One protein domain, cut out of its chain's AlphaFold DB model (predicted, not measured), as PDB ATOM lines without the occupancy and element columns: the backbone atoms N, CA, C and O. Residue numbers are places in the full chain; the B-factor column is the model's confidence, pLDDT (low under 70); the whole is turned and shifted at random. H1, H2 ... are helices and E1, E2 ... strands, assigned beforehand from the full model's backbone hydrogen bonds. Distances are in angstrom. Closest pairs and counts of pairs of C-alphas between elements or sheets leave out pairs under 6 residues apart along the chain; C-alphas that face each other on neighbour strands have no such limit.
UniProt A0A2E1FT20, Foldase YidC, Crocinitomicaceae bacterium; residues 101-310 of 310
ATOM      1  N   LEU A 101     119.591 212.938 178.415       90.38
ATOM      2  CA  LEU A 101     119.230 213.395 179.759       90.38
ATOM      3  C   LEU A 101     119.599 212.376 180.851       90.38
ATOM      4  O   LEU A 101     120.054 212.758 181.926       90.38
ATOM      5  N   ALA A 102     119.437 211.085 180.570       92.75
ATOM      6  CA  ALA A 102     119.694 210.019 181.530       92.75
ATOM      7  C   ALA A 102     121.185 209.820 181.824       92.75
ATOM      8  O   ALA A 102     121.519 209.161 182.795       92.75
ATOM      9  N   VAL A 103     122.110 210.386 181.045       92.81
ATOM     10  CA  VAL A 103     123.553 210.309 181.349       92.81
ATOM     11  C   VAL A 103     123.892 211.082 182.632       92.81
ATOM     12  O   VAL A 103     124.824 210.738 183.365       92.81
ATOM     13  N   PHE A 104     123.107 212.104 182.967       86.94
ATOM     14  CA  PHE A 104     123.340 212.960 184.127       86.94
ATOM     15  C   PHE A 104     122.712 212.395 185.406       86.94
ATOM     16  O   PHE A 104     121.692 211.716 185.371       86.94
ATOM     17  N   GLY A 105     123.341 212.675 186.546       84.19
ATOM     18  CA  GLY A 105     122.952 212.184 187.869       84.19
ATOM     19  C   GLY A 105     124.173 211.974 188.759       84.19
ATOM     20  O   GLY A 105     125.293 212.260 188.348       84.19
ATOM     21  N   GLU A 106     123.982 211.492 189.974       83.19
ATOM     22  CA  GLU A 106     125.090 211.069 190.834       83.19
ATOM     23  C   GLU A 106     125.114 209.549 190.917       83.19
ATOM     24  O   GLU A 106     124.082 208.895 190.762       83.19
ATOM     25  N   ASP A 107     126.303 208.993 191.131       90.06
ATOM     26  CA  ASP A 107     126.467 207.557 191.310       90.06
ATOM     27  C   ASP A 107     126.254 207.241 192.786       90.06
ATOM     28  O   ASP A 107     127.003 207.672 193.659       90.06
ATOM     29  N   GLN A 108     125.166 206.533 193.042       92.88
ATOM     30  CA  GLN A 108     124.727 206.065 194.351       92.88
ATOM     31  C   GLN A 108     124.658 204.541 194.365       92.88
ATOM     32  O   GLN A 108     124.256 203.929 193.368       92.88
ATOM     33  N   GLU A 109     125.016 203.958 195.501       95.44
ATOM     34  CA  GLU A 109     124.875 202.536 195.790       95.44
ATOM     35  C   GLU A 109     123.677 202.300 196.709       95.44
ATOM     36  O   GLU A 109     123.404 203.097 197.607       95.44
ATOM     37  N   HIS A 110     122.966 201.206 196.463       95.69
ATOM     38  CA  HIS A 110     121.775 200.795 197.201       95.69
ATOM     39  C   HIS A 110     121.866 199.314 197.527       95.69
ATOM     40  O   HIS A 110     122.366 198.541 196.710       95.69
ATOM     41  N   THR A 111     121.363 198.903 198.685       97.31
ATOM     42  CA  THR A 111     121.545 197.537 199.180       97.31
ATOM     43  C   THR A 111     120.199 196.876 199.414       97.31
ATOM     44  O   THR A 111     119.405 197.327 200.235       97.31
ATOM     45  N   LEU A 112     119.972 195.760 198.723       98.06
ATOM     46  CA  LEU A 112     118.862 194.855 198.993       98.06
ATOM     47  C   LEU A 112     119.346 193.687 199.850       98.06
ATOM     48  O   LEU A 112     120.389 193.098 199.579       98.06
ATOM     49  N   THR A 113     118.557 193.311 200.846       97.25
ATOM     50  CA  THR A 113     118.841 192.220 201.778       97.25
ATOM     51  C   THR A 113     117.696 191.209 201.822       97.25
ATOM     52  O   THR A 113     116.513 191.530 201.696       97.25
ATOM     53  N   SER A 114     118.058 189.940 201.992       95.25
ATOM     54  CA  SER A 114     117.155 188.841 202.326       95.25
ATOM     55  C   SER A 114     117.642 188.135 203.591       95.25
ATOM     56  O   SER A 114     118.548 188.601 204.271       95.25
ATOM     57  N   SER A 115     117.068 186.978 203.922       93.75
ATOM     58  CA  SER A 115     117.573 186.155 205.027       93.75
ATOM     59  C   SER A 115     118.911 185.462 204.734       93.75
ATOM     60  O   SER A 115     119.458 184.839 205.636       93.75
ATOM     61  N   VAL A 116     119.386 185.474 203.483       92.12
ATOM     62  CA  VAL A 116     120.556 184.686 203.039       92.12
ATOM     63  C   VAL A 116     121.498 185.433 202.097       92.12
ATOM     64  O   VAL A 116     122.620 184.980 201.886       92.12
ATOM     65  N   LEU A 117     121.066 186.557 201.519       92.75
ATOM     66  CA  LEU A 117     121.815 187.280 200.498       92.75
ATOM     67  C   LEU A 117     121.698 188.791 200.698       92.75
ATOM     68  O   LEU A 117     120.610 189.306 200.946       92.75
ATOM     69  N   GLU A 118     122.815 189.482 200.527       96.00
ATOM     70  CA  GLU A 118     122.905 190.928 200.375       96.00
ATOM     71  C   GLU A 118     123.365 191.240 198.946       96.00
ATOM     72  O   GLU A 118     124.300 190.617 198.446       96.00
ATOM     73  N   ILE A 119     122.696 192.165 198.259       96.06
ATOM     74  CA  ILE A 119     123.050 192.612 196.908       96.06
ATOM     75  C   ILE A 119     123.189 194.126 196.914       96.06
ATOM     76  O   ILE A 119     122.223 194.827 197.222       96.06
ATOM     77  N   THR A 120     124.342 194.626 196.476       96.50
ATOM     78  CA  THR A 120     124.524 196.053 196.197       96.50
ATOM     79  C   THR A 120     124.268 196.333 194.721       96.50
ATOM     80  O   THR A 120     124.783 195.655 193.829       96.50
ATOM     81  N   LEU A 121     123.461 197.355 194.462       95.38
ATOM     82  CA  LEU A 121     123.056 197.859 193.156       95.38
ATOM     83  C   LEU A 121     123.634 199.260 192.966       95.38
ATOM     84  O   LEU A 121     123.591 200.079 193.885       95.38
ATOM     85  N   LYS A 122     124.115 199.570 191.759       94.12
ATOM     86  CA  LYS A 122     124.511 200.936 191.390       94.12
ATOM     87  C   LYS A 122     123.373 201.622 190.640       94.12
ATOM     88  O   LYS A 122     122.813 201.067 189.700       94.12
ATOM     89  N   SER A 123     123.051 202.855 191.025       94.88
ATOM     90  CA  SER A 123     122.123 203.731 190.281       94.88
ATOM     91  C   SER A 123     122.643 204.063 188.876       94.88
ATOM     92  O   SER A 123     121.854 204.232 187.947       94.88
ATOM     93  N   ARG A 124     123.968 204.089 188.685       95.62
ATOM     94  CA  ARG A 124     124.618 203.993 187.369       95.62
ATOM     95  C   ARG A 124     124.413 202.586 186.819       95.62
ATOM     96  O   ARG A 124     124.796 201.618 187.468       95.62
ATOM     97  N   GLY A 125     123.801 202.444 185.651       95.94
ATOM     98  CA  GLY A 125     123.427 201.128 185.131       95.94
ATOM     99  C   GLY A 125     122.110 200.594 185.673       95.94
ATOM    100  O   GLY A 125     121.344 200.017 184.907       95.94
ATOM    101  N   GLY A 126     121.825 200.801 186.960       95.44
ATOM    102  CA  GLY A 126     120.663 200.197 187.607       95.44
ATOM    103  C   GLY A 126     120.744 198.671 187.586       95.44
ATOM    104  O   GLY A 126     119.759 198.006 187.290       95.44
ATOM    105  N   LEU A 127     121.942 198.122 187.797       94.56
ATOM    106  CA  LEU A 127     122.228 196.689 187.746       94.56
ATOM    107  C   LEU A 127     123.048 196.255 188.979       94.56
ATOM    108  O   LEU A 127     123.717 197.093 189.594       94.56
ATOM    109  N   PRO A 128     123.007 194.957 189.346       94.19
ATOM    110  CA  PRO A 128     123.855 194.370 190.386       94.19
ATOM    111  C   PRO A 128     125.337 194.683 190.221       94.19
ATOM    112  O   PRO A 128     125.911 194.458 189.156       94.19
ATOM    113  N   TYR A 129     125.941 195.161 191.306       93.38
ATOM    114  CA  TYR A 129     127.367 195.442 191.423       93.38
ATOM    115  C   TYR A 129     128.085 194.369 192.247       93.38
ATOM    116  O   TYR A 129     129.109 193.846 191.814       93.38
ATOM    117  N   SER A 130     127.519 193.977 193.390       93.31
ATOM    118  CA  SER A 130     128.072 192.946 194.275       93.31
ATOM    119  C   SER A 130     126.962 192.059 194.847       93.31
ATOM    120  O   SER A 130     125.800 192.470 194.906       93.31
ATOM    121  N   ALA A 131     127.312 190.835 195.248       93.00
ATOM    122  CA  ALA A 131     126.409 189.935 195.952       93.00
ATOM    123  C   ALA A 131     127.175 189.120 197.004       93.00
ATOM    124  O   ALA A 131     128.124 188.401 196.672       93.00
ATOM    125  N   THR A 132     126.721 189.213 198.250       91.94
ATOM    126  CA  THR A 132     127.360 188.643 199.439       91.94
ATOM    127  C   THR A 132     126.412 187.671 200.128       91.94
ATOM    128  O   THR A 132     125.282 188.024 200.470       91.94
ATOM    129  N   LEU A 133     126.863 186.442 200.365       90.25
ATOM    130  CA  LEU A 133     126.120 185.462 201.151       90.25
ATOM    131  C   LEU A 133     126.190 185.827 202.635       90.25
ATOM    132  O   LEU A 133     127.271 185.910 203.212       90.25
ATOM    133  N   ILE A 134     125.025 186.001 203.256       90.12
ATOM    134  CA  ILE A 134     124.871 186.340 204.683       90.12
ATOM    135  C   ILE A 134     124.157 185.223 205.459       90.12
ATOM    136  O   ILE A 134     123.612 185.434 206.539       90.12
ATOM    137  N   ASP A 135     124.163 184.009 204.911       85.12
ATOM    138  CA  ASP A 135     123.524 182.809 205.465       85.12
ATOM    139  C   ASP A 135     124.341 182.113 206.573       85.12
ATOM    140  O   ASP A 135     123.965 181.042 207.054       85.12
ATOM    141  N   GLY A 136     125.450 182.729 206.993       81.06
ATOM    142  CA  GLY A 136     126.371 182.215 208.005       81.06
ATOM    143  C   GLY A 136     127.550 181.419 207.442       81.06
ATOM    144  O   GLY A 136     128.413 181.016 208.222       81.06
ATOM    145  N   ASN A 137     127.623 181.206 206.122       76.62
ATOM    146  CA  ASN A 137     128.827 180.676 205.490       76.62
ATOM    147  C   ASN A 137     129.885 181.779 205.356       76.62
ATOM    148  O   ASN A 137     129.584 182.918 204.999       76.62
ATOM    149  N   VAL A 138     131.135 181.418 205.627       79.88
ATOM    150  CA  VAL A 138     132.285 182.321 205.559       79.88
ATOM    151  C   VAL A 138     133.357 181.728 204.661       79.88
ATOM    152  O   VAL A 138     133.442 180.509 204.509       79.88
ATOM    153  N   ARG A 139     134.180 182.594 204.078       74.19
ATOM    154  CA  ARG A 139     135.324 182.199 203.262       74.19
ATOM    155  C   ARG A 139     136.303 181.383 204.104       74.19
ATOM    156  O   ARG A 139     136.635 181.753 205.227       74.19
ATOM    157  N   ASN A 140     136.816 180.303 203.544       69.56
ATOM    158  CA  ASN A 140     137.776 179.415 204.186       69.56
ATOM    159  C   ASN A 140     139.161 179.586 203.546       69.56
ATOM    160  O   ASN A 140     139.786 178.631 203.096       69.56
ATOM    161  N   VAL A 141     139.631 180.836 203.474       58.44
ATOM    162  CA  VAL A 141     140.942 181.170 202.889       58.44
ATOM    163  C   VAL A 141     142.077 180.922 203.893       58.44
ATOM    164  O   VAL A 141     143.196 180.643 203.487       58.44
ATOM    165  N   SER A 142     141.793 180.956 205.203       56.81
ATOM    166  CA  SER A 142     142.751 180.690 206.290       56.81
ATOM    167  C   SER A 142     142.073 179.984 207.478       56.81
ATOM    168  O   SER A 142     140.866 179.764 207.472       56.81
ATOM    169  N   TYR A 143     142.828 179.599 208.514       52.75
ATOM    170  CA  TYR A 143     142.294 178.942 209.725       52.75
ATOM    171  C   TYR A 143     141.574 179.890 210.720       52.75
ATOM    172  O   TYR A 143     141.234 179.465 211.825       52.75
ATOM    173  N   SER A 144     141.340 181.156 210.356       54.12
ATOM    174  CA  SER A 144     140.626 182.151 211.180       54.12
ATOM    175  C   SER A 144     139.172 182.336 210.726       54.12
ATOM    176  O   SER A 144     138.806 181.912 209.635       54.12
ATOM    177  N   ALA A 145     138.330 182.960 211.563       57.41
ATOM    178  CA  ALA A 145     136.949 183.290 211.196       57.41
ATOM    179  C   ALA A 145     136.935 184.115 209.898       57.41
ATOM    180  O   ALA A 145     137.522 185.193 209.854       57.41
ATOM    181  N   GLY A 146     136.327 183.561 208.849       66.25
ATOM    182  CA  GLY A 146     136.336 184.152 207.518       66.25
ATOM    183  C   GLY A 146     135.340 185.294 207.348       66.25
ATOM    184  O   GLY A 146     134.361 185.404 208.088       66.25
ATOM    185  N   ASP A 147     135.572 186.102 206.320       78.06
ATOM    186  CA  ASP A 147     134.602 187.082 205.837       78.06
ATOM    187  C   ASP A 147     133.417 186.385 205.143       78.06
ATOM    188  O   ASP A 147     133.562 185.252 204.671       78.06
ATOM    189  N   PRO A 148     132.247 187.038 205.035       82.25
ATOM    190  CA  PRO A 148     131.145 186.561 204.205       82.25
ATOM    191  C   PRO A 148     131.577 186.248 202.763       82.25
ATOM    192  O   PRO A 148     132.491 186.866 202.212       82.25
ATOM    193  N   ILE A 149     130.913 185.276 202.137       85.56
ATOM    194  CA  ILE A 149     131.260 184.830 200.782       85.56
ATOM    195  C   ILE A 149     130.719 185.826 199.757       85.56
ATOM    196  O   ILE A 149     129.510 185.953 199.576       85.56
ATOM    197  N   GLN A 150     131.623 186.497 199.052       87.75
ATOM    198  CA  GLN A 150     131.315 187.370 197.923       87.75
ATOM    199  C   GLN A 150     131.331 186.540 196.627       87.75
ATOM    200  O   GLN A 150     132.279 185.807 196.344       87.75
ATOM    201  N   LEU A 151     130.265 186.640 195.831       87.06
ATOM    202  CA  LEU A 151     130.014 185.723 194.711       87.06
ATOM    203  C   LEU A 151     130.854 186.027 193.463       87.06
ATOM    204  O   LEU A 151     131.103 185.127 192.662       87.06
ATOM    205  N   TRP A 152     131.303 187.271 193.308       88.50
ATOM    206  CA  TRP A 152     132.247 187.717 192.280       88.50
ATOM    207  C   TRP A 152     132.992 188.965 192.751       88.50
ATOM    208  O   TRP A 152     132.478 189.719 193.581       88.50
ATOM    209  N   ASP A 153     134.171 189.211 192.187       89.25
ATOM    210  CA  ASP A 153     134.946 190.428 192.424       89.25
ATOM    211  C   ASP A 153     134.204 191.631 191.816       89.25
ATOM    212  O   ASP A 153     134.070 191.689 190.592       89.25
ATOM    213  N   PRO A 154     133.699 192.583 192.614       89.00
ATOM    214  CA  PRO A 154     132.913 193.695 192.091       89.00
ATOM    215  C   PRO A 154     133.752 194.709 191.292       89.00
ATOM    216  O   PRO A 154     133.206 195.415 190.449       89.00
ATOM    217  N   THR A 155     135.069 194.777 191.504       89.44
ATOM    218  CA  THR A 155     135.975 195.697 190.794       89.44
ATOM    219  C   THR A 155     136.328 195.168 189.407       89.44
ATOM    220  O   THR A 155     136.439 195.933 188.450       89.44
ATOM    221  N   ASN A 156     136.458 193.848 189.283       88.38
ATOM    222  CA  ASN A 156     136.872 193.176 188.049       88.38
ATOM    223  C   ASN A 156     135.741 192.429 187.321       88.38
ATOM    224  O   ASN A 156     135.974 191.745 186.321       88.38
ATOM    225  N   SER A 157     134.512 192.547 187.814       91.38
ATOM    226  CA  SER A 157     133.314 192.019 187.165       91.38
ATOM    227  C   SER A 157     132.458 193.159 186.644       91.38
ATOM    228  O   SER A 157     132.463 194.269 187.171       91.38
ATOM    229  N   ALA A 158     131.694 192.886 185.595       91.81
ATOM    230  CA  ALA A 158     130.803 193.869 185.012       91.81
ATOM    231  C   ALA A 158     129.573 193.189 184.433       91.81
ATOM    232  O   ALA A 158     129.661 192.144 183.783       91.81
ATOM    233  N   MET A 159     128.425 193.827 184.617       92.88
ATOM    234  CA  MET A 159     127.186 193.441 183.969       92.88
ATOM    235  C   MET A 159     126.536 194.665 183.348       92.88
ATOM    236  O   MET A 159     126.449 195.722 183.968       92.88
ATOM    237  N   ASP A 160     126.081 194.509 182.114       95.56
ATOM    238  CA  ASP A 160     125.512 195.597 181.342       95.56
ATOM    239  C   ASP A 160     124.411 195.079 180.418       95.56
ATOM    240  O   ASP A 160     124.487 193.973 179.871       95.56
ATOM    241  N   LEU A 161     123.384 195.900 180.226       95.25
ATOM    242  CA  LEU A 161     122.371 195.673 179.208       95.25
ATOM    243  C   LEU A 161     122.524 196.750 178.142       95.25
ATOM    244  O   LEU A 161     122.491 197.943 178.423       95.25
ATOM    245  N   GLN A 162     122.652 196.316 176.897       96.31
ATOM    246  CA  GLN A 162     122.892 197.195 175.766       96.31
ATOM    247  C   GLN A 162     121.712 197.146 174.809       96.31
ATOM    248  O   GLN A 162     121.137 196.083 174.559       96.31
ATOM    249  N   PHE A 163     121.359 198.292 174.251       95.06
ATOM    250  CA  PHE A 163     120.294 198.426 173.266       95.06
ATOM    251  C   PHE A 163     120.698 199.431 172.198       95.06
ATOM    252  O   PHE A 163     121.515 200.319 172.429       95.06
ATOM    253  N   ASP A 164     120.131 199.279 171.010       94.94
ATOM    254  CA  ASP A 164     120.505 200.098 169.866       94.94
ATOM    255  C   ASP A 164     119.424 201.160 169.599       94.94
ATOM    256  O   ASP A 164     118.227 200.865 169.578       94.94
ATOM    257  N   VAL A 165     119.854 202.401 169.374       94.00
ATOM    258  CA  VAL A 165     119.012 203.547 169.009       94.00
ATOM    259  C   VAL A 165     119.265 203.907 167.539       94.00
ATOM    260  O   VAL A 165     120.420 204.134 167.156       94.00
ATOM    261  N   PRO A 166     118.227 203.992 166.683       91.88
ATOM    262  CA  PRO A 166     118.395 204.382 165.285       91.88
ATOM    263  C   PRO A 166     119.076 205.750 165.135       91.88
ATOM    264  O   PRO A 166     118.615 206.748 165.677       91.88
ATOM    265  N   GLY A 167     120.169 205.802 164.369       91.06
ATOM    266  CA  GLY A 167     120.928 207.036 164.113       91.06
ATOM    267  C   GLY A 167     121.935 207.428 165.203       91.06
ATOM    268  O   GLY A 167     122.823 208.225 164.916       91.06
ATOM    269  N   THR A 168     121.850 206.835 166.395       92.88
ATOM    270  CA  THR A 168     122.783 207.063 167.515       92.88
ATOM    271  C   THR A 168     123.749 205.891 167.694       92.88
ATOM    272  O   THR A 168     124.938 206.095 167.914       92.88
ATOM    273  N   GLY A 169     123.267 204.656 167.525       94.25
ATOM    274  CA  GLY A 169     124.055 203.442 167.730       94.25
ATOM    275  C   GLY A 169     123.756 202.773 169.067       94.25
ATOM    276  O   GLY A 169     122.645 202.875 169.587       94.25
ATOM    277  N   ARG A 170     124.736 202.033 169.587       95.94
ATOM    278  CA  ARG A 170     124.581 201.232 170.800       95.94
ATOM    279  C   ARG A 170     124.717 202.080 172.054       95.94
ATOM    280  O   ARG A 170     125.742 202.723 172.247       95.94
ATOM    281  N   ILE A 171     123.721 201.991 172.924       96.06
ATOM    282  CA  ILE A 171     123.708 202.594 174.254       96.06
ATOM    283  C   ILE A 171     123.823 201.483 175.293       96.06
ATOM    284  O   ILE A 171     123.214 200.419 175.156       96.06
ATOM    285  N   LYS A 172     124.623 201.739 176.325       97.12
ATOM    286  CA  LYS A 172     124.820 200.860 177.476       97.12
ATOM    287  C   LYS A 172     124.029 201.387 178.656       97.12
ATOM    288  O   LYS A 172     124.018 202.596 178.883       97.12
ATOM    289  N   LEU A 173     123.417 200.502 179.440       97.12
ATOM    290  CA  LEU A 173     122.821 200.921 180.704       97.12
ATOM    291  C   LEU A 173     123.881 201.512 181.627       97.12
ATOM    292  O   LEU A 173     123.594 202.515 182.274       97.12
ATOM    293  N   SER A 174     125.100 200.965 181.632       95.88
ATOM    294  CA  SER A 174     126.211 201.460 182.458       95.88
ATOM    295  C   SER A 174     126.562 202.937 182.248       95.88
ATOM    296  O   SER A 174     127.200 203.530 183.111       95.88
ATOM    297  N   ASP A 175     126.164 203.544 181.127       95.75
ATOM    298  CA  ASP A 175     126.396 204.970 180.866       95.75
ATOM    299  C   ASP A 175     125.280 205.852 181.467       95.75
ATOM    300  O   ASP A 175     125.448 207.056 181.677       95.75
ATOM    301  N   LEU A 176     124.132 205.249 181.785       96.62
ATOM    302  CA  LEU A 176     122.921 205.925 182.230       96.62
ATOM    303  C   LEU A 176     122.793 205.935 183.754       96.62
ATOM    304  O   LEU A 176     123.137 204.986 184.455       96.62
ATOM    305  N   SER A 177     122.248 207.031 184.258       95.81
ATOM    306  CA  SER A 177     121.848 207.255 185.635       95.81
ATOM    307  C   SER A 177     120.375 206.942 185.793       95.81
ATOM    308  O   SER A 177     119.527 207.509 185.101       95.81
ATOM    309  N   PHE A 178     120.065 206.109 186.771       97.06
ATOM    310  CA  PHE A 178     118.704 205.839 187.178       97.06
ATOM    311  C   PHE A 178     118.403 206.548 188.490       97.06
ATOM    312  O   PHE A 178     119.144 206.437 189.461       97.06
ATOM    313  N   LEU A 179     117.291 207.273 188.522       94.56
ATOM    314  CA  LEU A 179     116.780 207.903 189.729       94.56
ATOM    315  C   LEU A 179     116.044 206.866 190.574       94.56
ATOM    316  O   LEU A 179     115.158 206.163 190.070       94.56
ATOM    317  N   LEU A 180     116.366 206.806 191.866       96.19
ATOM    318  CA  LEU A 180     115.599 206.023 192.826       96.19
ATOM    319  C   LEU A 180     114.195 206.616 192.976       96.19
ATOM    320  O   LEU A 180     114.023 207.771 193.355       96.19
ATOM    321  N   THR A 181     113.183 205.803 192.678       95.88
ATOM    322  CA  THR A 181     111.769 206.172 192.830       95.88
ATOM    323  C   THR A 181     111.210 205.696 194.170       95.88
ATOM    324  O   THR A 181     110.457 206.420 194.816       95.88
ATOM    325  N   SER A 182     111.578 204.488 194.602       95.94
ATOM    326  CA  SER A 182     111.262 203.964 195.935       95.94
ATOM    327  C   SER A 182     112.112 202.741 196.257       95.94
ATOM    328  O   SER A 182     112.495 202.003 195.348       95.94
ATOM    329  N   GLU A 183     112.318 202.477 197.541       96.25
ATOM    330  CA  GLU A 183     113.101 201.348 198.039       96.25
ATOM    331  C   GLU A 183     112.452 200.756 199.297       96.25
ATOM    332  O   GLU A 183     111.797 201.451 200.075       96.25
ATOM    333  N   THR A 184     112.629 199.453 199.463       96.88
ATOM    334  CA  THR A 184     112.394 198.669 200.679       96.88
ATOM    335  C   THR A 184     113.592 197.738 200.850       96.88
ATOM    336  O   THR A 184     114.349 197.568 199.899       96.88
ATOM    337  N   ASP A 185     113.690 197.032 201.975       95.56
ATOM    338  CA  ASP A 185     114.801 196.104 202.237       95.56
ATOM    339  C   ASP A 185     115.020 195.055 201.132       95.56
ATOM    340  O   ASP A 185     116.135 194.595 200.949       95.56
ATOM    341  N   SER A 186     113.985 194.673 200.375       96.88
ATOM    342  CA  SER A 186     114.068 193.611 199.357       96.88
ATOM    343  C   SER A 186     113.617 194.034 197.960       96.88
ATOM    344  O   SER A 186     113.630 193.221 197.041       96.88
ATOM    345  N   THR A 187     113.173 195.276 197.761       97.81
ATOM    346  CA  THR A 187     112.653 195.736 196.464       97.81
ATOM    347  C   THR A 187     113.076 197.167 196.180       97.81
ATOM    348  O   THR A 187     112.850 198.045 197.011       97.81
ATOM    349  N   MET A 188     113.597 197.413 194.977       97.62
ATOM    350  CA  MET A 188     114.071 198.721 194.522       97.62
ATOM    351  C   MET A 188     113.424 199.102 193.189       97.62
ATOM    352  O   MET A 188     113.311 198.267 192.290       97.62
ATOM    353  N   TYR A 189     113.030 200.368 193.054       98.12
ATOM    354  CA  TYR A 189     112.439 200.937 191.844       98.12
ATOM    355  C   TYR A 189     113.297 202.092 191.337       98.12
ATOM    356  O   TYR A 189     113.520 203.078 192.041       98.12
ATOM    357  N   LEU A 190     113.730 201.982 190.089       97.62
ATOM    358  CA  LEU A 190     114.672 202.863 189.419       97.62
ATOM    359  C   LEU A 190     114.069 203.375 188.109       97.62
ATOM    360  O   LEU A 190     113.370 202.639 187.407       97.62
ATOM    361  N   LYS A 191     114.349 204.631 187.755       96.94
ATOM    362  CA  LYS A 191     113.815 205.250 186.538       96.94
ATOM    363  C   LYS A 191     114.810 206.197 185.877       96.94
ATOM    364  O   LYS A 191     115.324 207.106 186.518       96.94
ATOM    365  N   ALA A 192     115.017 206.026 184.576       95.56
ATOM    366  CA  ALA A 192     115.749 206.949 183.716       95.56
ATOM    367  C   ALA A 192     114.781 207.539 182.684       95.56
ATOM    368  O   ALA A 192     114.133 206.791 181.953       95.56
ATOM    369  N   VAL A 193     114.655 208.865 182.638       91.75
ATOM    370  CA  VAL A 193     113.723 209.569 181.741       91.75
ATOM    371  C   VAL A 193     114.432 210.111 180.501       91.75
ATOM    372  O   VAL A 193     115.598 210.500 180.563       91.75
ATOM    373  N   THR A 194     113.717 210.158 179.380       89.44
ATOM    374  CA  THR A 194     114.164 210.813 178.146       89.44
ATOM    375  C   THR A 194     113.622 212.232 178.054       89.44
ATOM    376  O   THR A 194     112.662 212.602 178.733       89.44
ATOM    377  N   GLU A 195     114.200 213.036 177.161       82.62
ATOM    378  CA  GLU A 195     113.696 214.387 176.874       82.62
ATOM    379  C   GLU A 195     112.261 214.382 176.320       82.62
ATOM    380  O   GLU A 195     111.508 215.329 176.537       82.62
ATOM    381  N   SER A 196     111.865 213.308 175.626       83.50
ATOM    382  CA  SER A 196     110.519 213.126 175.066       83.50
ATOM    383  C   SER A 196     109.467 212.709 176.105       83.50
ATOM    384  O   SER A 196     108.284 212.635 175.772       83.50
ATOM    385  N   GLY A 197     109.867 212.460 177.359       85.00
ATOM    386  CA  GLY A 197     108.985 212.014 178.443       85.00
ATOM    387  C   GLY A 197     108.810 210.494 178.543       85.00
ATOM    388  O   GLY A 197     108.122 210.026 179.451       85.00
ATOM    389  N   GLY A 198     109.449 209.726 177.655       92.19
ATOM    390  CA  GLY A 198     109.591 208.277 177.790       92.19
ATOM    391  C   GLY A 198     110.551 207.900 178.921       92.19
ATOM    392  O   GLY A 198     111.223 208.752 179.510       92.19
ATOM    393  N   ALA A 199     110.614 206.613 179.262       95.00
ATOM    394  CA  ALA A 199     111.486 206.159 180.340       95.00
ATOM    395  C   ALA A 199     111.922 204.697 180.230       95.00
ATOM    396  O   ALA A 199     111.188 203.842 179.733       95.00
ATOM    397  N   ILE A 200     113.097 204.409 180.784       96.00
ATOM    398  CA  ILE A 200     113.512 203.060 181.161       96.00
ATOM    399  C   ILE A 200     113.271 202.919 182.661       96.00
ATOM    400  O   ILE A 200     113.780 203.705 183.457       96.00
ATOM    401  N   GLU A 201     112.487 201.923 183.045       96.75
ATOM    402  CA  GLU A 201     112.195 201.611 184.439       96.75
ATOM    403  C   GLU A 201     112.770 200.252 184.802       96.75
ATOM    404  O   GLU A 201     112.562 199.277 184.077       96.75
ATOM    405  N   ILE A 202     113.471 200.196 185.929       97.31
ATOM    406  CA  ILE A 202     114.074 198.980 186.460       97.31
ATOM    407  C   ILE A 202     113.455 198.694 187.825       97.31
ATOM    408  O   ILE A 202     113.374 199.573 188.680       97.31
ATOM    409  N   VAL A 203     112.991 197.465 188.019       97.69
ATOM    410  CA  VAL A 203     112.504 196.975 189.307       97.69
ATOM    411  C   VAL A 203     113.319 195.758 189.694       97.69
ATOM    412  O   VAL A 203     113.346 194.783 188.947       97.69
ATOM    413  N   HIS A 204     113.951 195.816 190.856       97.38
ATOM    414  CA  HIS A 204     114.628 194.679 191.462       97.38
ATOM    415  C   HIS A 204     113.789 194.142 192.612       97.38
ATOM    416  O   HIS A 204     113.273 194.923 193.410       97.38
ATOM    417  N   THR A 205     113.654 192.824 192.717       96.81
ATOM    418  CA  THR A 205     112.989 192.156 193.840       96.81
ATOM    419  C   THR A 205     113.817 190.959 194.284       96.81
ATOM    420  O   THR A 205     114.018 190.017 193.521       96.81
ATOM    421  N   LEU A 206     114.303 191.006 195.518       95.94
ATOM    422  CA  LEU A 206     115.157 189.998 196.124       95.94
ATOM    423  C   LEU A 206     114.331 189.066 197.024       95.94
ATOM    424  O   LEU A 206     113.709 189.500 197.991       95.94
ATOM    425  N   VAL A 207     114.353 187.765 196.735       93.88
ATOM    426  CA  VAL A 207     113.697 186.725 197.536       93.88
ATOM    427  C   VAL A 207     114.658 185.559 197.740       93.88
ATOM    428  O   VAL A 207     114.968 184.817 196.809       93.88
ATOM    429  N   GLY A 208     115.129 185.374 198.975       92.44
ATOM    430  CA  GLY A 208     116.139 184.363 199.292       92.44
ATOM    431  C   GLY A 208     117.417 184.593 198.481       92.44
ATOM    432  O   GLY A 208     118.017 185.660 198.574       92.44
ATOM    433  N   TYR A 209     117.792 183.605 197.669       90.81
ATOM    434  CA  TYR A 209     118.923 183.659 196.738       90.81
ATOM    435  C   TYR A 209     118.539 184.131 195.325       90.81
ATOM    436  O   TYR A 209     119.304 183.924 194.385       90.81
ATOM    437  N   ALA A 210     117.336 184.677 195.125       91.94
ATOM    438  CA  ALA A 210     116.863 185.055 193.801       91.94
ATOM    439  C   ALA A 210     116.620 186.554 193.670       91.94
ATOM    440  O   ALA A 210     115.813 187.114 194.408       91.94
ATOM    441  N   LEU A 211     117.273 187.184 192.691       93.94
ATOM    442  CA  LEU A 211     116.984 188.557 192.287       93.94
ATOM    443  C   LEU A 211     116.184 188.543 190.981       93.94
ATOM    444  O   LEU A 211     116.731 188.214 189.925       93.94
ATOM    445  N   ASP A 212     114.905 188.911 191.052       93.88
ATOM    446  CA  ASP A 212     114.082 189.230 189.882       93.88
ATOM    447  C   ASP A 212     114.405 190.654 189.436       93.88
ATOM    448  O   ASP A 212     114.290 191.598 190.219       93.88
ATOM    449  N   THR A 213     114.838 190.812 188.187       94.12
ATOM    450  CA  THR A 213     115.084 192.124 187.586       94.12
ATOM    451  C   THR A 213     114.117 192.348 186.432       94.12
ATOM    452  O   THR A 213     114.088 191.608 185.451       94.12
ATOM    453  N   ARG A 214     113.317 193.408 186.527       93.88
ATOM    454  CA  ARG A 214     112.355 193.816 185.506       93.88
ATOM    455  C   ARG A 214     112.781 195.127 184.880       93.88
ATOM    456  O   ARG A 214     112.686 196.162 185.523       93.88
ATOM    457  N   ILE A 215     113.153 195.087 183.604       94.06
ATOM    458  CA  ILE A 215     113.518 196.274 182.819       94.06
ATOM    459  C   ILE A 215     112.405 196.553 181.808       94.06
ATOM    460  O   ILE A 215     112.068 195.696 180.988       94.06
ATOM    461  N   THR A 216     111.814 197.745 181.881       93.44
ATOM    462  CA  THR A 216     110.678 198.162 181.052       93.44
ATOM    463  C   THR A 216     111.003 199.445 180.301       93.44
ATOM    464  O   THR A 216     111.313 200.461 180.910       93.44
ATOM    465  N   PHE A 217     110.859 199.414 178.980       92.62
ATOM    466  CA  PHE A 217     110.960 200.587 178.115       92.62
ATOM    467  C   PHE A 217     109.545 201.141 177.893       92.62
ATOM    468  O   PHE A 217     108.744 200.514 177.197       92.62
ATOM    469  N   ARG A 218     109.200 202.272 178.521       92.44
ATOM    470  CA  ARG A 218     107.863 202.890 178.452       92.44
ATOM    471  C   ARG A 218     107.862 204.112 177.556       92.44
ATOM    472  O   ARG A 218     108.700 204.990 177.717       92.44
ATOM    473  N   ASP A 219     106.895 204.163 176.647       90.12
ATOM    474  CA  ASP A 219     106.665 205.303 175.751       90.12
ATOM    475  C   ASP A 219     107.883 205.687 174.885       90.12
ATOM    476  O   ASP A 219     107.952 206.781 174.341       90.12
ATOM    477  N   LEU A 220     108.814 204.742 174.681       85.62
ATOM    478  CA  LEU A 220     110.017 204.898 173.844       85.62
ATOM    479  C   LEU A 220     109.802 204.446 172.387       85.62
ATOM    480  O   LEU A 220     110.730 204.447 171.582       85.62
ATOM    481  N   GLY A 221     108.567 204.077 172.026       72.56
ATOM    482  CA  GLY A 221     108.104 203.868 170.649       72.56
ATOM    483  C   GLY A 221     109.100 203.156 169.720       72.56
ATOM    484  O   GLY A 221     109.456 202.001 169.937       72.56
ATOM    485  N   ARG A 222     109.507 203.855 168.647       77.75
ATOM    486  CA  ARG A 222     110.549 203.431 167.684       77.75
ATOM    487  C   ARG A 222     111.910 204.087 167.951       77.75
ATOM    488  O   ARG A 222     112.795 203.993 167.103       77.75
ATOM    489  N   GLU A 223     112.067 204.783 169.075       82.75
ATOM    490  CA  GLU A 223     113.333 205.420 169.451       82.75
ATOM    491  C   GLU A 223     114.386 204.372 169.831       82.75
ATOM    492  O   GLU A 223     115.576 204.618 169.689       82.75
ATOM    493  N   ILE A 224     113.959 203.180 170.261       88.38
ATOM    494  CA  ILE A 224     114.839 202.074 170.642       88.38
ATOM    495  C   ILE A 224     114.484 200.824 169.838       88.38
ATOM    496  O   ILE A 224     113.312 200.491 169.642       88.38
ATOM    497  N   LEU A 225     115.506 200.113 169.365       90.69
ATOM    498  CA  LEU A 225     115.333 198.842 168.678       90.69
ATOM    499  C   LEU A 225     114.954 197.724 169.665       90.69
ATOM    500  O   LEU A 225     115.433 197.682 170.797       90.69
ATOM    501  N   PRO A 226     114.125 196.756 169.238       86.81
ATOM    502  CA  PRO A 226     113.569 195.743 170.133       86.81
ATOM    503  C   PRO A 226     114.580 194.693 170.606       86.81
ATOM    504  O   PRO A 226     114.223 193.871 171.447       86.81
ATOM    505  N   LYS A 227     115.806 194.674 170.069       89.00
ATOM    506  CA  LYS A 227     116.850 193.729 170.475       89.00
ATOM    507  C   LYS A 227     117.707 194.352 171.573       89.00
ATOM    508  O   LYS A 227     118.277 195.421 171.376       89.00
ATOM    509  N   GLN A 228     117.818 193.652 172.699       90.62
ATOM    510  CA  GLN A 228     118.737 193.980 173.785       90.62
ATOM    511  C   GLN A 228     119.812 192.898 173.899       90.62
ATOM    512  O   GLN A 228     119.582 191.736 173.554       90.62
ATOM    513  N   HIS A 229     120.978 193.288 174.395       91.19
ATOM    514  CA  HIS A 229     122.138 192.432 174.588       91.19
ATOM    515  C   HIS A 229     122.560 192.483 176.053       91.19
ATOM    516  O   HIS A 229     122.901 193.551 176.547       91.19
ATOM    517  N   LEU A 230     122.545 191.341 176.738       91.94
ATOM    518  CA  LEU A 230     123.188 191.208 178.042       91.94
ATOM    519  C   LEU A 230     124.675 190.934 177.808       91.94
ATOM    520  O   LEU A 230     125.019 190.004 177.079       91.94
ATOM    521  N   VAL A 231     125.534 191.736 178.426       93.50
ATOM    522  CA  VAL A 231     126.977 191.512 178.485       93.50
ATOM    523  C   VAL A 231     127.330 191.301 179.946       93.50
ATOM    524  O   VAL A 231     127.058 192.163 180.777       93.50
ATOM    525  N   TRP A 232     127.900 190.143 180.264       92.62
ATOM    526  CA  TRP A 232     128.233 189.786 181.634       92.62
ATOM    527  C   TRP A 232     129.615 189.144 181.692       92.62
ATOM    528  O   TRP A 232     129.892 188.181 180.982       92.62
ATOM    529  N   SER A 233     130.470 189.715 182.532       91.94
ATOM    530  CA  SER A 233     131.799 189.229 182.878       91.94
ATOM    531  C   SER A 233     131.869 189.089 184.390       91.94
ATOM    532  O   SER A 233     131.512 190.025 185.106       91.94
ATOM    533  N   ALA A 234     132.339 187.944 184.871       89.69
ATOM    534  CA  ALA A 234     132.525 187.688 186.290       89.69
ATOM    535  C   ALA A 234     133.940 187.160 186.534       89.69
ATOM    536  O   ALA A 234     134.330 186.140 185.966       89.69
ATOM    537  N   LYS A 235     134.697 187.846 187.392       87.56
ATOM    538  CA  LYS A 235     135.938 187.325 187.971       87.56
ATOM    539  C   LYS A 235     135.571 186.660 189.296       87.56
ATOM    540  O   LYS A 235     135.024 187.308 190.191       87.56
ATOM    541  N   GLY A 236     135.809 185.353 189.387       80.12
ATOM    542  CA  GLY A 236     135.611 184.599 190.624       80.12
ATOM    543  C   GLY A 236     136.540 185.102 191.730       80.12
ATOM    544  O   GLY A 236     137.624 185.616 191.452       80.12
ATOM    545  N   LEU A 237     136.107 184.948 192.979       78.25
ATOM    546  CA  LEU A 237     136.929 185.214 194.156       78.25
ATOM    547  C   LEU A 237     137.343 183.895 194.792       78.25
ATOM    548  O   LEU A 237     136.552 182.956 194.851       78.25
ATOM    549  N   ARG A 238     138.564 183.865 195.326       76.62
ATOM    550  CA  ARG A 238     139.050 182.731 196.106       76.62
ATOM    551  C   ARG A 238     138.235 182.605 197.391       76.62
ATOM    552  O   ARG A 238     138.245 183.523 198.220       76.62
ATOM    553  N   ASN A 239     137.539 181.488 197.565       69.88
ATOM    554  CA  ASN A 239     136.672 181.253 198.722       69.88
ATOM    555  C   ASN A 239     137.162 180.086 199.595       69.88
ATOM    556  O   ASN A 239     136.783 180.015 200.761       69.88
ATOM    557  N   GLU A 240     138.062 179.252 199.079       68.62
ATOM    558  CA  GLU A 240     138.660 178.083 199.721       68.62
ATOM    559  C   GLU A 240     140.203 178.153 199.711       68.62
ATOM    560  O   GLU A 240     140.823 179.104 199.220       68.62
ATOM    561  N   LYS A 241     140.856 177.139 200.297       66.50
ATOM    562  CA  LYS A 241     142.326 177.059 200.394       66.50
ATOM    563  C   LYS A 241     143.001 176.680 199.065       66.50
ATOM    564  O   LYS A 241     144.020 177.236 198.688       66.50
ATOM    565  N   GLY A 242     142.413 175.766 198.294       70.25
ATOM    566  CA  GLY A 242     143.065 175.208 197.105       70.25
ATOM    567  C   GLY A 242     142.873 176.028 195.828       70.25
ATOM    568  O   GLY A 242     141.988 175.702 195.045       70.25
ATOM    569  N   LEU A 243     143.735 177.013 195.554       66.00
ATOM    570  CA  LEU A 243     143.624 177.869 194.359       66.00
ATOM    571  C   LEU A 243     143.690 177.090 193.031       66.00
ATOM    572  O   LEU A 243     142.880 177.311 192.131       66.00
ATOM    573  N   GLU A 244     144.641 176.162 192.902       64.31
ATOM    574  CA  GLU A 244     144.771 175.328 191.697       64.31
ATOM    575  C   GLU A 244     143.529 174.447 191.491       64.31
ATOM    576  O   GLU A 244     143.052 174.274 190.372       64.31
ATOM    577  N   TRP A 245     142.956 173.946 192.587       70.62
ATOM    578  CA  TRP A 245     141.732 173.155 192.555       70.62
ATOM    579  C   TRP A 245     140.520 174.001 192.144       70.62
ATOM    580  O   TRP A 245     139.804 173.609 191.225       70.62
ATOM    581  N   GLU A 246     140.332 175.184 192.734       69.81
ATOM    582  CA  GLU A 246     139.235 176.099 192.384       69.81
ATOM    583  C   GLU A 246     139.282 176.512 190.905       69.81
ATOM    584  O   GLU A 246     138.262 176.506 190.204       69.81
ATOM    585  N   ARG A 247     140.481 176.822 190.390       74.94
ATOM    586  CA  ARG A 247     140.692 177.162 188.972       74.94
ATOM    587  C   ARG A 247     140.310 176.005 188.053       74.94
ATOM    588  O   ARG A 247     139.680 176.222 187.018       74.94
ATOM    589  N   GLN A 248     140.642 174.776 188.443       77.94
ATOM    590  CA  GLN A 248     140.296 173.565 187.696       77.94
ATOM    591  C   GLN A 248     138.811 173.193 187.767       77.94
ATOM    592  O   GLN A 248     138.382 172.354 186.986       77.94
ATOM    593  N   HIS A 249     138.025 173.817 188.648       78.62
ATOM    594  CA  HIS A 249     136.590 173.558 188.806       78.62
ATOM    595  C   HIS A 249     135.730 174.791 188.510       78.62
ATOM    596  O   HIS A 249     134.554 174.826 188.876       78.62
ATOM    597  N   THR A 250     136.274 175.790 187.818       85.69
ATOM    598  CA  THR A 250     135.519 176.963 187.368       85.69
ATOM    599  C   THR A 250     135.199 176.849 185.879       85.69
ATOM    600  O   THR A 250     136.076 176.533 185.076       85.69
ATOM    601  N   SER A 251     133.940 177.086 185.499       90.50
ATOM    602  CA  SER A 251     133.503 177.077 184.095       90.50
ATOM    603  C   SER A 251     132.169 177.810 183.894       90.50
ATOM    604  O   SER A 251     131.428 178.083 184.841       90.50
ATOM    605  N   ILE A 252     131.863 178.134 182.637       93.19
ATOM    606  CA  ILE A 252     130.557 178.621 182.200       93.19
ATOM    607  C   ILE A 252     129.698 177.428 181.781       93.19
ATOM    608  O   ILE A 252     130.016 176.717 180.831       93.19
ATOM    609  N   PHE A 253     128.569 177.254 182.459       93.19
ATOM    610  CA  PHE A 253     127.533 176.294 182.098       93.19
ATOM    611  C   PHE A 253     126.398 177.012 181.386       93.19
ATOM    612  O   PHE A 253     126.049 178.138 181.734       93.19
ATOM    613  N   PHE A 254     125.763 176.355 180.427       93.81
ATOM    614  CA  PHE A 254     124.636 176.943 179.723       93.81
ATOM    615  C   PHE A 254     123.642 175.894 179.247       93.81
ATOM    616  O   PHE A 254     123.910 174.692 179.219       93.81
ATOM    617  N   LYS A 255     122.451 176.359 178.879       92.56
ATOM    618  CA  LYS A 255     121.433 175.515 178.264       92.56
ATOM    619  C   LYS A 255     120.717 176.268 177.159       92.56
ATOM    620  O   LYS A 255     120.115 177.315 177.392       92.56
ATOM    621  N   GLU A 256     120.749 175.697 175.966       92.19
ATOM    622  CA  GLU A 256     119.972 176.160 174.822       92.19
ATOM    623  C   GLU A 256     118.550 175.586 174.844       92.19
ATOM    624  O   GLU A 256     118.285 174.513 175.398       92.19
ATOM    625  N   LYS A 257     117.623 176.299 174.200       89.62
ATOM    626  CA  LYS A 257     116.224 175.893 174.105       89.62
ATOM    627  C   LYS A 257     116.081 174.513 173.467       89.62
ATOM    628  O   LYS A 257     116.645 174.259 172.407       89.62
ATOM    629  N   ASP A 258     115.276 173.657 174.096       89.00
ATOM    630  CA  ASP A 258     114.984 172.288 173.643       89.00
ATOM    631  C   ASP A 258     116.232 171.374 173.567       89.00
ATOM    632  O   ASP A 258     116.198 170.309 172.946       89.00
ATOM    633  N   ARG A 259     117.338 171.762 174.225       90.19
ATOM    634  CA  ARG A 259     118.603 171.014 174.271       90.19
ATOM    635  C   ARG A 259     119.016 170.683 175.708       90.19
ATOM    636  O   ARG A 259     118.434 171.154 176.691       90.19
ATOM    637  N   GLY A 260     119.996 169.790 175.825       91.12
ATOM    638  CA  GLY A 260     120.640 169.475 177.098       91.12
ATOM    639  C   GLY A 260     121.480 170.644 177.614       91.12
ATOM    640  O   GLY A 260     121.756 171.595 176.888       91.12
ATOM    641  N   ARG A 261     121.881 170.563 178.883       93.00
ATOM    642  CA  ARG A 261     122.902 171.454 179.445       93.00
ATOM    643  C   ARG A 261     124.260 171.117 178.834       93.00
ATOM    644  O   ARG A 261     124.601 169.936 178.772       93.00
ATOM    645  N   ASP A 262     125.019 172.150 178.515       94.38
ATOM    646  CA  ASP A 262     126.401 172.082 178.055       94.38
ATOM    647  C   ASP A 262     127.301 173.007 178.900       94.38
ATOM    648  O   ASP A 262     126.809 173.705 179.799       94.38
ATOM    649  N   TYR A 263     128.615 172.962 178.679       94.19
ATOM    650  CA  TYR A 263     129.595 173.731 179.446       94.19
ATOM    651  C   TYR A 263     130.887 173.981 178.663       94.19
ATOM    652  O   TYR A 263     131.293 173.175 177.830       94.19
ATOM    653  N   LEU A 264     131.546 175.096 178.969       94.38
ATOM    654  CA  LEU A 264     132.907 175.368 178.511       94.38
ATOM    655  C   LEU A 264     133.916 174.508 179.275       94.38
ATOM    656  O   LEU A 264     133.653 174.053 180.388       94.38
ATOM    657  N   SER A 265     135.101 174.291 178.718       90.00
ATOM    658  CA  SER A 265     136.120 173.491 179.392       90.00
ATOM    659  C   SER A 265     136.508 174.063 180.765       90.00
ATOM    660  O   SER A 265     136.647 175.270 180.937       90.00
ATOM    661  N   GLU A 266     136.675 173.180 181.749       86.56
ATOM    662  CA  GLU A 266     137.160 173.532 183.086       86.56
ATOM    663  C   GLU A 266     138.703 173.591 183.096       86.56
ATOM    664  O   GLU A 266     139.374 172.797 182.425       86.56
ATOM    665  N   GLY A 267     139.280 174.544 183.837       75.94
ATOM    666  CA  GLY A 267     140.732 174.666 184.037       75.94
ATOM    667  C   GLY A 267     141.546 175.213 182.855       75.94
ATOM    668  O   GLY A 267     142.773 175.263 182.936       75.94
ATOM    669  N   ARG A 268     140.911 175.627 181.750       83.31
ATOM    670  CA  ARG A 268     141.583 176.302 180.623       83.31
ATOM    671  C   ARG A 268     140.640 177.257 179.891       83.31
ATOM    672  O   ARG A 268     139.427 177.172 180.039       83.31
ATOM    673  N   SER A 269     141.206 178.148 179.079       88.62
ATOM    674  CA  SER A 269     140.429 179.064 178.239       88.62
ATOM    675  C   SER A 269     139.628 178.311 177.178       88.62
ATOM    676  O   SER A 269     140.143 177.383 176.552       88.62
ATOM    677  N   ASP A 270     138.394 178.755 176.964       93.00
ATOM    678  CA  ASP A 270     137.471 178.202 175.979       93.00
ATOM    679  C   ASP A 270     136.502 179.282 175.490       93.00
ATOM    680  O   ASP A 270     136.298 180.292 176.168       93.00
ATOM    681  N   GLU A 271     135.901 179.060 174.327       93.94
ATOM    682  CA  GLU A 271     134.937 179.969 173.715       93.94
ATOM    683  C   GLU A 271     133.903 179.170 172.922       93.94
ATOM    684  O   GLU A 271     134.260 178.270 172.167       93.94
ATOM    685  N   GLU A 272     132.629 179.546 173.044       93.50
ATOM    686  CA  GLU A 272     131.534 178.934 172.291       93.50
ATOM    687  C   GLU A 272     130.603 180.015 171.734       93.50
ATOM    688  O   GLU A 272     130.218 180.957 172.433       93.50
ATOM    689  N   THR A 273     130.202 179.860 170.470       94.12
ATOM    690  CA  THR A 273     129.135 180.661 169.857       94.12
ATOM    691  C   THR A 273     127.916 179.779 169.633       94.12
ATOM    692  O   THR A 273     127.887 178.971 168.711       94.12
ATOM    693  N   ILE A 274     126.891 179.975 170.458       90.81
ATOM    694  CA  ILE A 274     125.654 179.190 170.408       90.81
ATOM    695  C   ILE A 274     124.798 179.509 169.172       90.81
ATOM    696  O   ILE A 274     124.756 180.647 168.692       90.81
ATOM    697  N   GLU A 275     124.063 178.509 168.685       88.38
ATOM    698  CA  GLU A 275     123.194 178.636 167.506       88.38
ATOM    699  C   GLU A 275     121.748 178.993 167.877       88.38
ATOM    700  O   GLU A 275     121.048 179.665 167.110       88.38
ATOM    701  N   TYR A 276     121.280 178.536 169.043       88.88
ATOM    702  CA  TYR A 276     119.886 178.650 169.459       88.88
ATOM    703  C   TYR A 276     119.700 179.649 170.602       88.88
ATOM    704  O   TYR A 276     120.634 180.158 171.217       88.88
ATOM    705  N   ASN A 277     118.434 179.949 170.900       88.25
ATOM    706  CA  ASN A 277     118.103 180.810 172.027       88.25
ATOM    707  C   ASN A 277     118.538 180.153 173.339       88.25
ATOM    708  O   ASN A 277     118.119 179.040 173.653       88.25
ATOM    709  N   LEU A 278     119.316 180.892 174.119       89.38
ATOM    710  CA  LEU A 278     119.730 180.525 175.463       89.38
ATOM    711  C   LEU A 278     118.528 180.535 176.426       89.38
ATOM    712  O   LEU A 278     117.786 181.519 176.483       89.38
ATOM    713  N   GLU A 279     118.339 179.463 177.197       89.44
ATOM    714  CA  GLU A 279     117.404 179.437 178.332       89.44
ATOM    715  C   GLU A 279     118.047 180.064 179.575       89.44
ATOM    716  O   GLU A 279     117.442 180.910 180.242       89.44
ATOM    717  N   TRP A 280     119.284 179.656 179.869       91.19
ATOM    718  CA  TRP A 280     120.088 180.176 180.969       91.19
ATOM    719  C   TRP A 280     121.587 179.965 180.726       91.19
ATOM    720  O   TRP A 280     121.990 179.076 179.974       91.19
ATOM    721  N   MET A 281     122.397 180.773 181.403       93.31
ATOM    722  CA  MET A 281     123.851 180.621 181.519       93.31
ATOM    723  C   MET A 281     124.255 180.845 182.973       93.31
ATOM    724  O   MET A 281     123.626 181.645 183.664       93.31
ATOM    725  N   ALA A 282     125.286 180.153 183.435       91.50
ATOM    726  CA  ALA A 282     125.804 180.275 184.782       91.50
ATOM    727  C   ALA A 282     127.329 180.286 184.814       91.50
ATOM    728  O   ALA A 282     127.967 179.470 184.153       91.50
ATOM    729  N   PHE A 283     127.894 181.152 185.648       90.56
ATOM    730  CA  PHE A 283     129.263 181.006 186.125       90.56
ATOM    731  C   PHE A 283     129.250 180.037 187.304       90.56
ATOM    732  O   PHE A 283     128.602 180.300 188.319       90.56
ATOM    733  N   LYS A 284     129.935 178.905 187.155       89.06
ATOM    734  CA  LYS A 284     130.113 177.895 188.196       89.06
ATOM    735  C   LYS A 284     131.531 178.001 188.735       89.06
ATOM    736  O   LYS A 284     132.476 178.026 187.953       89.06
ATOM    737  N   GLN A 285     131.649 178.007 190.054       81.00
ATOM    738  CA  GLN A 285     132.890 177.803 190.798       81.00
ATOM    739  C   GLN A 285     132.660 176.686 191.826       81.00
ATOM    740  O   GLN A 285     131.592 176.059 191.840       81.00
ATOM    741  N   ASP A 286     133.638 176.412 192.685       76.88
ATOM    742  CA  ASP A 286     133.437 175.456 193.772       76.88
ATOM    743  C   ASP A 286     132.296 175.907 194.691       76.88
ATOM    744  O   ASP A 286     132.220 177.063 195.101       76.88
ATOM    745  N   PHE A 287     131.372 174.981 194.964       76.38
ATOM    746  CA  PHE A 287     130.184 175.130 195.821       76.38
ATOM    747  C   PHE A 287     129.151 176.195 195.425       76.38
ATOM    748  O   PHE A 287     128.022 176.130 195.913       76.38
ATOM    749  N   PHE A 288     129.480 177.126 194.530       82.94
ATOM    750  CA  PHE A 288     128.622 178.249 194.170       82.94
ATOM    751  C   PHE A 288     128.421 178.342 192.664       82.94
ATOM    752  O   PHE A 288     129.301 178.063 191.849       82.94
ATOM    753  N   SER A 289     127.233 178.779 192.277       86.69
ATOM    754  CA  SER A 289     126.943 179.154 190.902       86.69
ATOM    755  C   SER A 289     126.129 180.429 190.886       86.69
ATOM    756  O   SER A 289     125.215 180.595 191.694       86.69
ATOM    757  N   VAL A 290     126.453 181.310 189.946       88.56
ATOM    758  CA  VAL A 290     125.654 182.487 189.625       88.56
ATOM    759  C   VAL A 290     125.043 182.243 188.268       88.56
ATOM    760  O   VAL A 290     125.763 182.089 187.287       88.56
ATOM    761  N   LEU A 291     123.721 182.184 188.206       89.75
ATOM    762  CA  LEU A 291     122.988 181.902 186.977       89.75
ATOM    763  C   LEU A 291     122.183 183.120 186.553       89.75
ATOM    764  O   LEU A 291     121.572 183.747 187.403       89.75
ATOM    765  N   VAL A 292     122.119 183.401 185.252       90.69
ATOM    766  CA  VAL A 292     121.147 184.318 184.653       90.69
ATOM    767  C   VAL A 292     120.210 183.536 183.739       90.69
ATOM    768  O   VAL A 292     120.635 182.721 182.917       90.69
ATOM    769  N   SER A 293     118.911 183.785 183.872       87.56
ATOM    770  CA  SER A 293     117.896 183.206 182.991       87.56
ATOM    771  C   SER A 293     116.861 184.231 182.563       87.56
ATOM    772  O   SER A 293     116.582 185.213 183.258       87.56
ATOM    773  N   LYS A 294     116.253 183.980 181.404       78.00
ATOM    774  CA  LYS A 294     115.079 184.722 180.952       78.00
ATOM    775  C   LYS A 294     113.830 183.909 181.266       78.00
ATOM    776  O   LYS A 294     113.427 183.062 180.472       78.00
ATOM    777  N   PHE A 295     113.201 184.179 182.405       61.09
ATOM    778  CA  PHE A 295     111.909 183.586 182.739       61.09
ATOM    779  C   PHE A 295     110.768 184.532 182.355       61.09
ATOM    780  O   PHE A 295     110.832 185.731 182.612       61.09
ATOM    781  N   LYS A 296     109.723 183.992 181.721       44.28
ATOM    782  CA  LYS A 296     108.525 184.741 181.328       44.28
ATOM    783  C   LYS A 296     107.343 184.201 182.133       44.28
ATOM    784  O   LYS A 296     106.766 183.185 181.757       44.28
ATOM    785  N   TRP A 297     106.990 184.865 183.230       37.47
ATOM    786  CA  TRP A 297     105.666 184.716 183.836       37.47
ATOM    787  C   TRP A 297     104.774 185.769 183.184       37.47
ATOM    788  O   TRP A 297     104.926 186.938 183.496       37.47
ATOM    789  N   GLU A 298     103.953 185.357 182.212       34.44
ATOM    790  CA  GLU A 298     102.979 186.199 181.490       34.44
ATOM    791  C   GLU A 298     103.482 187.593 181.057       34.44
ATOM    792  O   GLU A 298     103.363 188.573 181.771       34.44
ATOM    793  N   GLU A 299     103.974 187.656 179.814       34.59
ATOM    794  CA  GLU A 299     104.322 188.870 179.052       34.59
ATOM    795  C   GLU A 299     105.343 189.838 179.701       34.59
ATOM    796  O   GLU A 299     105.121 190.455 180.732       34.59
ATOM    797  N   TYR A 300     106.466 190.025 178.988       35.66
ATOM    798  CA  TYR A 300     107.679 190.788 179.344       35.66
ATOM    799  C   TYR A 300     108.678 190.067 180.286       35.66
ATOM    800  O   TYR A 300     108.331 189.081 180.923       35.66
ATOM    801  N   LEU A 301     109.931 190.565 180.321       38.12
ATOM    802  CA  LEU A 301     111.028 190.325 181.299       38.12
ATOM    803  C   LEU A 301     112.265 189.488 180.900       38.12
ATOM    804  O   LEU A 301     112.225 188.620 180.024       38.12
ATOM    805  N   LEU A 302     113.388 189.856 181.542       35.00
ATOM    806  CA  LEU A 302     114.780 189.419 181.368       35.00
ATOM    807  C   LEU A 302     115.459 189.454 182.760       35.00
ATOM    808  O   LEU A 302     115.589 190.542 183.305       35.00
ATOM    809  N   GLY A 303     115.900 188.300 183.290       38.16
ATOM    810  CA  GLY A 303     116.842 188.181 184.417       38.16
ATOM    811  C   GLY A 303     116.275 187.700 185.765       38.16
ATOM    812  O   GLY A 303     115.961 188.526 186.616       38.16
ATOM    813  N   ILE A 304     116.237 186.379 185.991       39.25
ATOM    814  CA  ILE A 304     116.297 185.788 187.345       39.25
ATOM    815  C   ILE A 304     117.751 185.405 187.608       39.25
ATOM    816  O   ILE A 304     118.300 184.592 186.852       39.25
ATOM    817  N   PHE A 305     118.340 185.958 188.671       41.53
ATOM    818  CA  PHE A 305     119.579 185.434 189.239       41.53
ATOM    819  C   PHE A 305     119.256 184.315 190.213       41.53
ATOM    820  O   PHE A 305     118.370 184.493 191.039       41.53
ATOM    821  N   PHE A 306     119.923 183.170 190.114       39.09
ATOM    822  CA  PHE A 306     119.781 182.095 191.095       39.09
ATOM    823  C   PHE A 306     121.158 181.756 191.651       39.09
ATOM    824  O   PHE A 306     122.057 181.409 190.882       39.09
ATOM    825  N   PHE A 307     121.305 181.858 192.971       41.88
ATOM    826  CA  PHE A 307     122.478 181.362 193.681       41.88
ATOM    827  C   PHE A 307     122.117 180.028 194.317       41.88
ATOM    828  O   PHE A 307     121.354 179.965 195.278       41.88
ATOM    829  N   GLN A 308     122.613 178.939 193.732       30.88
ATOM    830  CA  GLN A 308     122.411 177.603 194.278       30.88
ATOM    831  C   GLN A 308     123.742 177.028 194.725       30.88
ATOM    832  O   GLN A 308     124.697 176.989 193.951       30.88
ATOM    833  N   ARG A 309     123.758 176.522 195.956       37.41
ATOM    834  CA  ARG A 309     124.741 175.541 196.399       37.41
ATOM    835  C   ARG A 309     124.315 174.154 195.915       37.41
ATOM    836  O   ARG A 309     123.155 173.780 196.118       37.41
ATOM    837  N   ILE A 310     125.228 173.422 195.275       37.59
ATOM    838  CA  ILE A 310     125.066 171.981 194.998       37.59
ATOM    839  C   ILE A 310     125.424 171.191 196.258       37.59
ATOM    840  O   ILE A 310     126.436 171.544 196.906       37.59
TER     841      ILE A 310
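What this domain is: This is residues 101 to 310 of the 310 residues of the protein "Foldase YidC" of Crocinitomicaceae bacterium (UniProt A0A2E1FT20). What shape do these coordinates make? A long, strongly twisted sheet of nine strands forms a wall through the domain, and a sheet of four strands, E1 to E4, covers part of one face of it, over the half that holds E7, E8 and E9, as a partial sandwich. A small sheet, E6 E5 E11, meets the four-strand sheet where E5 comes up to E3, and the short helix H1 lies far out from the middle. What is it built of, and how large is it? The printed part has 210 residues with 16 named strands and one named helix, which comes between E11 and E12; each sheet is antiparallel, the largest in the order E7 E8 E9 E10 E16 E15 E14 E12 E13, and the class is mostly strand. The whole is compact, with a radius of gyration of the C-alphas of 18.1 A and spans of 57 by 39 by 30 A.

How they stand to each other: How does the largest sheet run? Strand beside strand it holds E7, residues 179 to 184, E8, 187 to 193, E9, 199 to 207, E10, 210 to 218, E16, 304 to 308, E15, 289 to 293, E14, 278 to 284, E12, 251 to 256, and E13, 261 to 263, and its strands' lines turn by 117 degrees from edge to edge. E7 E8 E9 E10 and E14 E15 E16 are meanders, each strand the antiparallel neighbour of the one before; in the hairpin of E9 and E10, N 203 and O 214 are 2.8 A apart. E10 and E16 are neighbours with N 305 and O 211 at 3.0 A, and E14 and E12 with N 282 and O 253 at 2.7 A. Which sheet faces it? E1, residues 109 to 113, E2, 117 to 122, E3, 127 to 138, and E4, 148 to 150, are a third meander; this sheet and the largest one form a sandwich, two sheets face to face, with best planes 34 degrees apart. The closest C-alphas of E1 and E9, those of Leu 112 and Leu 206, are 6.7 A apart, and in the hairpin of E1 and E2, N 112 and O 119 are 2.9 A apart. Where are the other parts? E6, residues 169 to 172, E5, 158 to 165, and E11, 228 to 233, make the third sheet, with N 160 and O 231 of E5 and E11 at 2.9 A; the closest C-alphas of E3 and E5, those of Leu 127 and Met 159, are 7.0 A apart. H1, residues 243 to 248, is not on any of the three sheets, and its O i to N i+4 pairs are within hydrogen-bond range.

Where its parts are: Where do the longer strands of the largest sheet lie? E9 is 26.0 A long from first to last C-alpha and E10 is 25.2 A, and C-alpha 210, where E10 begins, is at (116.863, 185.055, 193.801). Where are the first and last strands? E1 begins at C-alpha 109, at (124.875, 202.536, 195.790), and E16 ends at C-alpha 308, at (122.411, 177.603, 194.278). What of E3 and E5? E3 is 25.0 A long and bends by 90 degrees at residue 135; E5 is 22.1 A long.

The domain as a whole: How far does it reach? The two C-alphas farthest apart, those of Tyr 143 and Ser 196, are 58.1 A apart. Is any link long or cut? The printed part has no cut, and E13 to E14 is the long link, residues 264 to 277. Where is confidence low? The mean pLDDT of the printed part is 84.9, and 29 residues are under 70, among them 140 to 146 and 295 to 310; E16 has a mean of 39.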